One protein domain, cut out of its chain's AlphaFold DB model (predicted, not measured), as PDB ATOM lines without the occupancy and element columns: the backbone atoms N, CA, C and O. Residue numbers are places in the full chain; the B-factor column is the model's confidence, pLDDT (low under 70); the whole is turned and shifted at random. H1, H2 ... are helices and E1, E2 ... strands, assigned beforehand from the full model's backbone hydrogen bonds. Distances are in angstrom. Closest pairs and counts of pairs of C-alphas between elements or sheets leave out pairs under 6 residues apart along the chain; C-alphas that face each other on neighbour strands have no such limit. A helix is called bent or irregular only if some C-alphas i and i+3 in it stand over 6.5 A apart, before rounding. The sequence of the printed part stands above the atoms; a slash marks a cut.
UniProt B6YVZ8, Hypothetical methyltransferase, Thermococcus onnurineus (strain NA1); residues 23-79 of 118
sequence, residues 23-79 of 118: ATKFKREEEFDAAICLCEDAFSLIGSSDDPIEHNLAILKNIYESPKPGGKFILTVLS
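AT A GLANCE: This is residues 23 to 79 of the 118 residues of the protein "Hypothetical methyltransferase" of Thermococcus onnurineus (strain NA1) (UniProt B6YVZ8). A two-stranded parallel ribbon, E1 and E2, and one long helix, H1, make a narrow wedge: the end of H1 lies by the ribbon, and from there the two spread apart, H1 running back against the sense of the strands. The winding stretch of residues 38 to 51 crosses the wide end of the wedge from E1 to the start of H1, while residues 23 to 31 run past H1 to the start of E1. The printed part has 57 residues with two named strands and one named helix, in the order E1, H1, E2; the sheet's order is E1, E2, parallel, and the class is mixed, helices and strands. The whole is compact, with a radius of gyration of the C-alphas of 11.6 A, yet elongated in outline, its C-alphas spanning 34 by 22 by 12 A.

IN THESE COORDINATES: The printed part begins at Ala 23, whose C-alpha is at (29.729, 19.434, 0.032), and residues 23 to 31 belong to no named element. E1 is the strand of residues 32 to 37, Phe 32 to Cys 37, and measures 13.6 A from its first to its last C-alpha; it begins at C-alpha 32, at (21.455, 32.990, -2.553). Residues 38 to 51 follow as a stretch of 14 residues with no named element. H1 is the helix of residues 52 to 65, Pro 52 to Glu 65, and measures 20.5 A from its first C-alpha, at (24.754, 7.136, 3.249), to its last, at (20.850, 27.159, 4.957). After Ser 66 comes E2, the strand of residues 67 to 75, Pro 67 to Leu 75, the longest strand by residues with 9. E2 bends by 120 degrees at residue 70, and its first and last C-alphas are 13.8 A apart; it ends at C-alpha 75, at (17.007, 18.831, -6.996).

HOW THE PARTS SIT: E1 and E2 are parallel neighbours, with 18 degrees between their N-to-C directions. The C-alphas of Phe 32 and Pro 67 face each other at 4.5 A. Past the bend of E2, the C-alphas of Asp 33 and Gly 71 face each other at 4.9 A, and at the other end of the pair those of Cys 37 and Leu 75 do so at 4.8 A. Among the backbone pairs within hydrogen-bond range are N 68 and O 32 at 2.8 A, and N 37 and O 74 at 2.9 A. E1, H1 and E2 form a strand-helix-strand unit, two parallel neighbour strands with a helix between them along the chain, and its crossover is right-handed. H1 comes within 10 A of the sheet with its residues 63 to 65, in 8 pairs of C-alphas with E1 and 4 with E2. The closest C-alphas of E1 and H1 are those of Ala 35 and Ile 63, 6.8 A apart, and the centres of the two elements are 14.5 A apart. H1 is not bent, and 9 of its 10 O i to N i+4 pairs are within hydrogen-bond range.

THE WHOLE: The two C-alphas farthest apart are those of Ser 48 and Gly 70, at 35.5 A, and the first and last printed C-alphas, of Ala 23 and Ser 79, are 21.2 A apart. The link from E1 to H1 is long, with 14 residues, and its C-alphas lie 6 to 19 A from the mean of all C-alphas. The link from H1 to E2 is tight, with 1 residue. The printed part has no cut. In this predicted model the mean pLDDT of the printed part is 93.0, and no printed residue is under 70.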
ATOM      1  N   ALA A  23      31.105  18.948  -0.060       93.50
ATOM      2  CA  ALA A  23      29.729  19.434   0.032       93.50
ATOM      3  C   ALA A  23      29.098  19.191   1.415       93.50
ATOM      4  O   ALA A  23      28.225  19.958   1.827       93.50
ATOM      5  N   THR A  24      29.578  18.197   2.174       94.06
ATOM      6  CA  THR A  24      29.122  17.944   3.553       94.06
ATOM      7  C   THR A  24      29.554  19.048   4.526       94.06
ATOM      8  O   THR A  24      28.981  19.182   5.606       94.06
ATOM      9  N   LYS A  25      30.522  19.890   4.135       94.44
ATOM     10  CA  LYS A  25      31.094  20.975   4.955       94.44
ATOM     11  C   LYS A  25      30.923  22.368   4.345       94.44
ATOM     12  O   LYS A  25      31.329  23.352   4.960       94.44
ATOM     13  N   PHE A  26      30.389  22.468   3.131       93.94
ATOM     14  CA  PHE A  26      30.240  23.742   2.441       93.94
ATOM     15  C   PHE A  26      28.954  24.444   2.846       93.94
ATOM     16  O   PHE A  26      27.876  23.907   2.637       93.94
ATOM     17  N   LYS A  27      29.066  25.668   3.354       88.69
ATOM     18  CA  LYS A  27      27.925  26.436   3.839       88.69
ATOM     19  C   LYS A  27      28.116  27.922   3.547       88.69
ATOM     20  O   LYS A  27      29.187  28.465   3.815       88.69
ATOM     21  N   ARG A  28      27.078  28.570   3.014       93.69
ATOM     22  CA  ARG A  28      27.012  30.025   2.784       93.69
ATOM     23  C   ARG A  28      25.628  30.524   3.169       93.69
ATOM     24  O   ARG A  28      24.720  30.499   2.351       93.69
ATOM     25  N   GLU A  29      25.472  30.887   4.436       95.81
ATOM     26  CA  GLU A  29      24.169  31.205   5.027       95.81
ATOM     27  C   GLU A  29      23.475  32.379   4.325       95.81
ATOM     28  O   GLU A  29      24.066  33.448   4.179       95.81
ATOM     29  N   GLU A  30      22.215  32.172   3.934       96.44
ATOM     30  CA  GLU A  30      21.299  33.196   3.402       96.44
ATOM     31  C   GLU A  30      21.866  34.044   2.247       96.44
ATOM     32  O   GLU A  30      21.490  35.202   2.044       96.44
ATOM     33  N   GLU A  31      22.776  33.482   1.456       96.94
ATOM     34  CA  GLU A  31      23.481  34.249   0.437       96.94
ATOM     35  C   GLU A  31      22.742  34.272  -0.907       96.94
ATOM     36  O   GLU A  31      22.776  35.268  -1.639       96.94
ATOM     37  N   PHE A  32      22.022  33.198  -1.223       97.19
ATOM     38  CA  PHE A  32      21.455  32.990  -2.553       97.19
ATOM     39  C   PHE A  32      19.936  33.167  -2.579       97.19
ATOM     40  O   PHE A  32      19.236  32.944  -1.596       97.19
ATOM     41  N   ASP A  33      19.381  33.534  -3.732       98.06
ATOM     42  CA  ASP A  33      17.920  33.557  -3.917       98.06
ATOM     43  C   ASP A  33      17.366  32.157  -4.262       98.06
ATOM     44  O   ASP A  33      16.179  31.869  -4.072       98.06
ATOM     45  N   ALA A  34      18.230  31.263  -4.754       96.94
ATOM     46  CA  ALA A  34      17.908  29.872  -5.038       96.94
ATOM     47  C   ALA A  34      19.145  28.959  -4.980       96.94
ATOM     48  O   ALA A  34      20.269  29.411  -5.181       96.94
ATOM     49  N   ALA A  35      18.912  27.662  -4.772       95.88
ATOM     50  CA  ALA A  35      19.907  26.597  -4.871       95.88
ATOM     51  C   ALA A  35      19.453  25.533  -5.882       95.88
ATOM     52  O   ALA A  35      18.258  25.248  -6.012       95.88
ATOM     53  N   ILE A  36      20.404  24.938  -6.604       95.31
ATOM     54  CA  ILE A  36      20.122  23.886  -7.583       95.31
ATOM     55  C   ILE A  36      21.169  22.778  -7.462       95.31
ATOM     56  O   ILE A  36      22.365  23.038  -7.576       95.31
ATOM     57  N   CYS A  37      20.707  21.539  -7.300       93.88
ATOM     58  CA  CYS A  37      21.510  20.334  -7.483       93.88
ATOM     59  C   CYS A  37      21.125  19.699  -8.820       93.88
ATOM     60  O   CYS A  37      20.014  19.185  -8.974       93.88
ATOM     61  N   LEU A  38      22.032  19.795  -9.792       90.06
ATOM     62  CA  LEU A  38      21.847  19.293 -11.153       90.06
ATOM     63  C   LEU A  38      22.610  17.992 -11.359       90.06
ATOM     64  O   LEU A  38      23.676  17.818 -10.779       90.06
ATOM     65  N   CYS A  39      22.106  17.167 -12.277       86.50
ATOM     66  CA  CYS A  39      22.546  15.798 -12.560       86.50
ATOM     67  C   CYS A  39      22.003  14.782 -11.552       86.50
ATOM     68  O   CYS A  39      21.555  15.125 -10.461       86.50
ATOM     69  N   GLU A  40      22.000  13.522 -11.968       80.81
ATOM     70  CA  GLU A  40      21.299  12.443 -11.269       80.81
ATOM     71  C   GLU A  40      21.990  12.044  -9.950       80.81
ATOM     72  O   GLU A  40      21.309  11.594  -9.032       80.81
ATOM     73  N   ASP A  41      23.299  12.315  -9.829       82.94
ATOM     74  CA  ASP A  41      24.152  11.880  -8.710       82.94
ATOM     75  C   ASP A  41      24.829  13.014  -7.925       82.94
ATOM     76  O   ASP A  41      25.577  12.754  -6.987       82.94
ATOM     77  N   ALA A  42      24.576  14.287  -8.251       84.69
ATOM     78  CA  ALA A  42      25.265  15.403  -7.583       84.69
ATOM     79  C   ALA A  42      24.994  15.494  -6.072       84.69
ATOM     80  O   ALA A  42      25.753  16.131  -5.346       84.69
ATOM     81  N   PHE A  43      23.899  14.885  -5.621       87.75
ATOM     82  CA  PHE A  43      23.509  14.805  -4.220       87.75
ATOM     83  C   PHE A  43      23.820  13.442  -3.587       87.75
ATOM     84  O   PHE A  43      24.246  13.395  -2.440       87.75
ATOM     85  N   SER A  44      23.572  12.347  -4.314       89.00
ATOM     86  CA  SER A  44      23.519  10.984  -3.767       89.00
ATOM     87  C   SER A  44      24.784  10.153  -3.976       89.00
ATOM     88  O   SER A  44      24.789   8.978  -3.606       89.00
ATOM     89  N   LEU A  45      25.835  10.718  -4.576       90.06
ATOM     90  CA  LEU A  45      27.121  10.039  -4.708       90.06
ATOM     91  C   LEU A  45      27.868  10.060  -3.369       90.06
ATOM     92  O   LEU A  45      28.070  11.126  -2.790       90.06
ATOM     93  N   ILE A  46      28.287   8.884  -2.913       90.62
ATOM     94  CA  ILE A  46      28.952   8.672  -1.624       90.62
ATOM     95  C   ILE A  46      30.217   7.834  -1.809       90.62
ATOM     96  O   ILE A  46      30.285   6.998  -2.716       90.62
ATOM     97  N   GLY A  47      31.217   8.049  -0.956       87.69
ATOM     98  CA  GLY A  47      32.389   7.190  -0.865       87.69
ATOM     99  C   GLY A  47      32.098   5.895  -0.101       87.69
ATOM    100  O   GLY A  47      31.136   5.791   0.656       87.69
ATOM    101  N   SER A  48      32.976   4.903  -0.250       83.75
ATOM    102  CA  SER A  48      32.879   3.603   0.436       83.75
ATOM    103  C   SER A  48      33.004   3.687   1.964       83.75
ATOM    104  O   SER A  48      32.651   2.737   2.661       83.75
ATOM    105  N   SER A  49      33.512   4.806   2.485       87.56
ATOM    106  CA  SER A  49      33.669   5.069   3.919       87.56
ATOM    107  C   SER A  49      32.596   5.993   4.504       87.56
ATOM    108  O   SER A  49      32.582   6.201   5.719       87.56
ATOM    109  N   ASP A  50      31.697   6.526   3.673       91.50
ATOM    110  CA  ASP A  50      30.638   7.427   4.117       91.50
ATOM    111  C   ASP A  50      29.428   6.651   4.648       91.50
ATOM    112  O   ASP A  50      29.038   5.615   4.106       91.50
ATOM    113  N   ASP A  51      28.778   7.192   5.682       93.44
ATOM    114  CA  ASP A  51      27.425   6.766   6.031       93.44
ATOM    115  C   ASP A  51      26.427   7.407   5.043       93.44
ATOM    116  O   ASP A  51      26.368   8.642   4.956       93.44
ATOM    117  N   PRO A  52      25.624   6.616   4.305       91.19
ATOM    118  CA  PRO A  52      24.754   7.136   3.249       91.19
ATOM    119  C   PRO A  52      23.707   8.140   3.740       91.19
ATOM    120  O   PRO A  52      23.306   9.040   2.997       91.19
ATOM    121  N   ILE A  53      23.225   7.981   4.975       91.12
ATOM    122  CA  ILE A  53      22.174   8.828   5.536       91.12
ATOM    123  C   ILE A  53      22.797  10.119   6.058       91.12
ATOM    124  O   ILE A  53      22.339  11.205   5.696       91.12
ATOM    125  N   GLU A  54      23.856  10.021   6.860       94.56
ATOM    126  CA  GLU A  54      24.509  11.187   7.455       94.56
ATOM    127  C   GLU A  54      25.154  12.088   6.397       94.56
ATOM    128  O   GLU A  54      24.994  13.310   6.465       94.56
ATOM    129  N   HIS A  55      25.801  11.512   5.377       94.75
ATOM    130  CA  HIS A  55      26.387  12.267   4.265       94.75
ATOM    131  C   HIS A  55      25.326  13.118   3.549       94.75
ATOM    132  O   HIS A  55      25.448  14.341   3.417       94.75
ATOM    133  N   ASN A  56      24.228  12.476   3.156       93.31
ATOM    134  CA  ASN A  56      23.145  13.116   2.422       93.31
ATOM    135  C   ASN A  56      22.411  14.156   3.287       93.31
ATOM    136  O   ASN A  56      22.092  15.250   2.815       93.31
ATOM    137  N   LEU A  57      22.191  13.877   4.575       94.88
ATOM    138  CA  LEU A  57      21.608  14.850   5.501       94.88
ATOM    139  C   LEU A  57      22.511  16.068   5.714       94.88
ATOM    140  O   LEU A  57      21.990  17.179   5.814       94.88
ATOM    141  N   ALA A  58      23.834  15.894   5.777       95.81
ATOM    142  CA  ALA A  58      24.771  17.010   5.890       95.81
ATOM    143  C   ALA A  58      24.670  17.948   4.677       95.81
ATOM    144  O   ALA A  58      24.529  19.159   4.843       95.81
ATOM    145  N   ILE A  59      24.630  17.388   3.463       95.38
ATOM    146  CA  ILE A  59      24.462  18.172   2.234       95.38
ATOM    147  C   ILE A  59      23.099  18.883   2.209       95.38
ATOM    148  O   ILE A  59      23.046  20.077   1.919       95.38
ATOM    149  N   LEU A  60      21.998  18.204   2.560       95.44
ATOM    150  CA  LEU A  60      20.670  18.839   2.595       95.44
ATOM    151  C   LEU A  60      20.587  19.984   3.609       95.44
ATOM    152  O   LEU A  60      19.950  20.993   3.313       95.44
ATOM    153  N   LYS A  61      21.226  19.855   4.779       96.25
ATOM    154  CA  LYS A  61      21.297  20.934   5.781       96.25
ATOM    155  C   LYS A  61      22.029  22.150   5.219       96.25
ATOM    156  O   LYS A  61      21.492  23.252   5.253       96.25
ATOM    157  N   ASN A  62      23.192  21.927   4.616       96.00
ATOM    158  CA  ASN A  62      23.985  22.983   3.995       96.00
ATOM    159  C   ASN A  62      23.234  23.684   2.852       96.00
ATOM    160  O   ASN A  62      23.247  24.912   2.750       96.00
ATOM    161  N   ILE A  63      22.537  22.916   2.008       95.38
ATOM    162  CA  ILE A  63      21.674  23.460   0.954       95.38
ATOM    163  C   ILE A  63      20.539  24.274   1.566       95.38
ATOM    164  O   ILE A  63      20.277  25.366   1.086       95.38
ATOM    165  N   TYR A  64      19.862  23.767   2.597       95.38
ATOM    166  CA  TYR A  64      18.738  24.457   3.231       95.38
ATOM    167  C   TYR A  64      19.138  25.824   3.796       95.38
ATOM    168  O   TYR A  64      18.382  26.782   3.669       95.38
ATOM    169  N   GLU A  65      20.331  25.920   4.377       96.00
ATOM    170  CA  GLU A  65      20.850  27.159   4.957       96.00
ATOM    171  C   GLU A  65      21.361  28.151   3.902       96.00
ATOM    172  O   GLU A  65      21.582  29.316   4.223       96.00
ATOM    173  N   SER A  66      21.562  27.719   2.651       96.06
ATOM    174  CA  SER A  66      22.207  28.546   1.628       96.06
ATOM    175  C   SER A  66      21.294  29.622   1.006       96.06
ATOM    176  O   SER A  66      21.741  30.756   0.813       96.06
ATOM    177  N   PRO A  67      20.023  29.330   0.661       97.00
ATOM    178  CA  PRO A  67      19.090  30.350   0.219       97.00
ATOM    179  C   PRO A  67      18.588  31.241   1.358       97.00
ATOM    180  O   PRO A  67      18.400  30.799   2.488       97.00
ATOM    181  N   LYS A  68      18.253  32.485   1.025       97.81
ATOM    182  CA  LYS A  68      17.500  33.396   1.899       97.81
ATOM    183  C   LYS A  68      16.131  32.806   2.270       97.81
ATOM    184  O   LYS A  68      15.575  32.018   1.493       97.81
ATOM    185  N   PRO A  69      15.503  33.251   3.376       96.50
ATOM    186  CA  PRO A  69      14.127  32.886   3.694       96.50
ATOM    187  C   PRO A  69      13.172  33.098   2.506       96.50
ATOM    188  O   PRO A  69      13.061  34.192   1.958       96.50
ATOM    189  N   GLY A  70      12.474  32.033   2.096       95.50
ATOM    190  CA  GLY A  70      11.573  32.039   0.932       95.50
ATOM    191  C   GLY A  70      12.231  31.714  -0.418       95.50
ATOM    192  O   GLY A  70      11.513  31.600  -1.423       95.50
ATOM    193  N   GLY A  71      13.553  31.518  -0.438       96.88
ATOM    194  CA  GLY A  71      14.322  31.080  -1.598       96.88
ATOM    195  C   GLY A  71      13.871  29.725  -2.145       96.88
ATOM    196  O   GLY A  71      13.136  28.966  -1.502       96.88
ATOM    197  N   LYS A  72      14.259  29.432  -3.388       97.06
ATOM    198  CA  LYS A  72      13.831  28.214  -4.096       97.06
ATOM    199  C   LYS A  72      14.930  27.164  -4.122       97.06
ATOM    200  O   LYS A  72      16.103  27.487  -4.247       97.06
ATOM    201  N   PHE A  73      14.532  25.899  -4.062       96.06
ATOM    202  CA  PHE A  73      15.438  24.772  -4.216       96.06
ATOM    203  C   PHE A  73      14.901  23.807  -5.271       96.06
ATOM    204  O   PHE A  73      13.713  23.478  -5.263       96.06
ATOM    205  N   ILE A  74      15.776  23.382  -6.182       96.00
ATOM    206  CA  ILE A  74      15.499  22.349  -7.183       96.00
ATOM    207  C   ILE A  74      16.577  21.268  -7.074       96.00
ATOM    208  O   ILE A  74      17.770  21.568  -7.057       96.00
ATOM    209  N   LEU A  75      16.146  20.009  -7.045       94.56
ATOM    210  CA  LEU A  75      17.007  18.831  -6.996       94.56
ATOM    211  C   LEU A  75      16.579  17.843  -8.075       94.56
ATOM    212  O   LEU A  75      15.402  17.493  -8.164       94.56
ATOM    213  N   THR A  76      17.547  17.357  -8.846       93.75
ATOM    214  CA  THR A  76      17.409  16.119  -9.618       93.75
ATOM    215  C   THR A  76      18.153  14.991  -8.914       93.75
ATOM    216  O   THR A  76      19.248  15.208  -8.407       93.75
ATOM    217  N   VAL A  77      17.560  13.798  -8.870       91.38
ATOM    218  CA  VAL A  77      18.167  12.612  -8.251       91.38
ATOM    219  C   VAL A  77      17.668  11.339  -8.931       91.38
ATOM    220  O   VAL A  77      16.547  11.311  -9.455       91.38
ATOM    221  N   LEU A  78      18.480  10.282  -8.906       88.56
ATOM    222  CA  LEU A  78      18.070   8.948  -9.335       88.56
ATOM    223  C   LEU A  78      16.866   8.422  -8.540       88.56
ATOM    224  O   LEU A  78      16.776   8.521  -7.316       88.56
ATOM    225  N   SER A  79      15.949   7.766  -9.249       89.06
ATOM    226  CA  SER A  79      14.863   7.025  -8.615       89.06
ATOM    227  C   SER A  79      15.361   5.669  -8.122       89.06
ATOM    228  O   SER A  79      15.653   4.777  -8.924       89.06
TER     229      SER A  79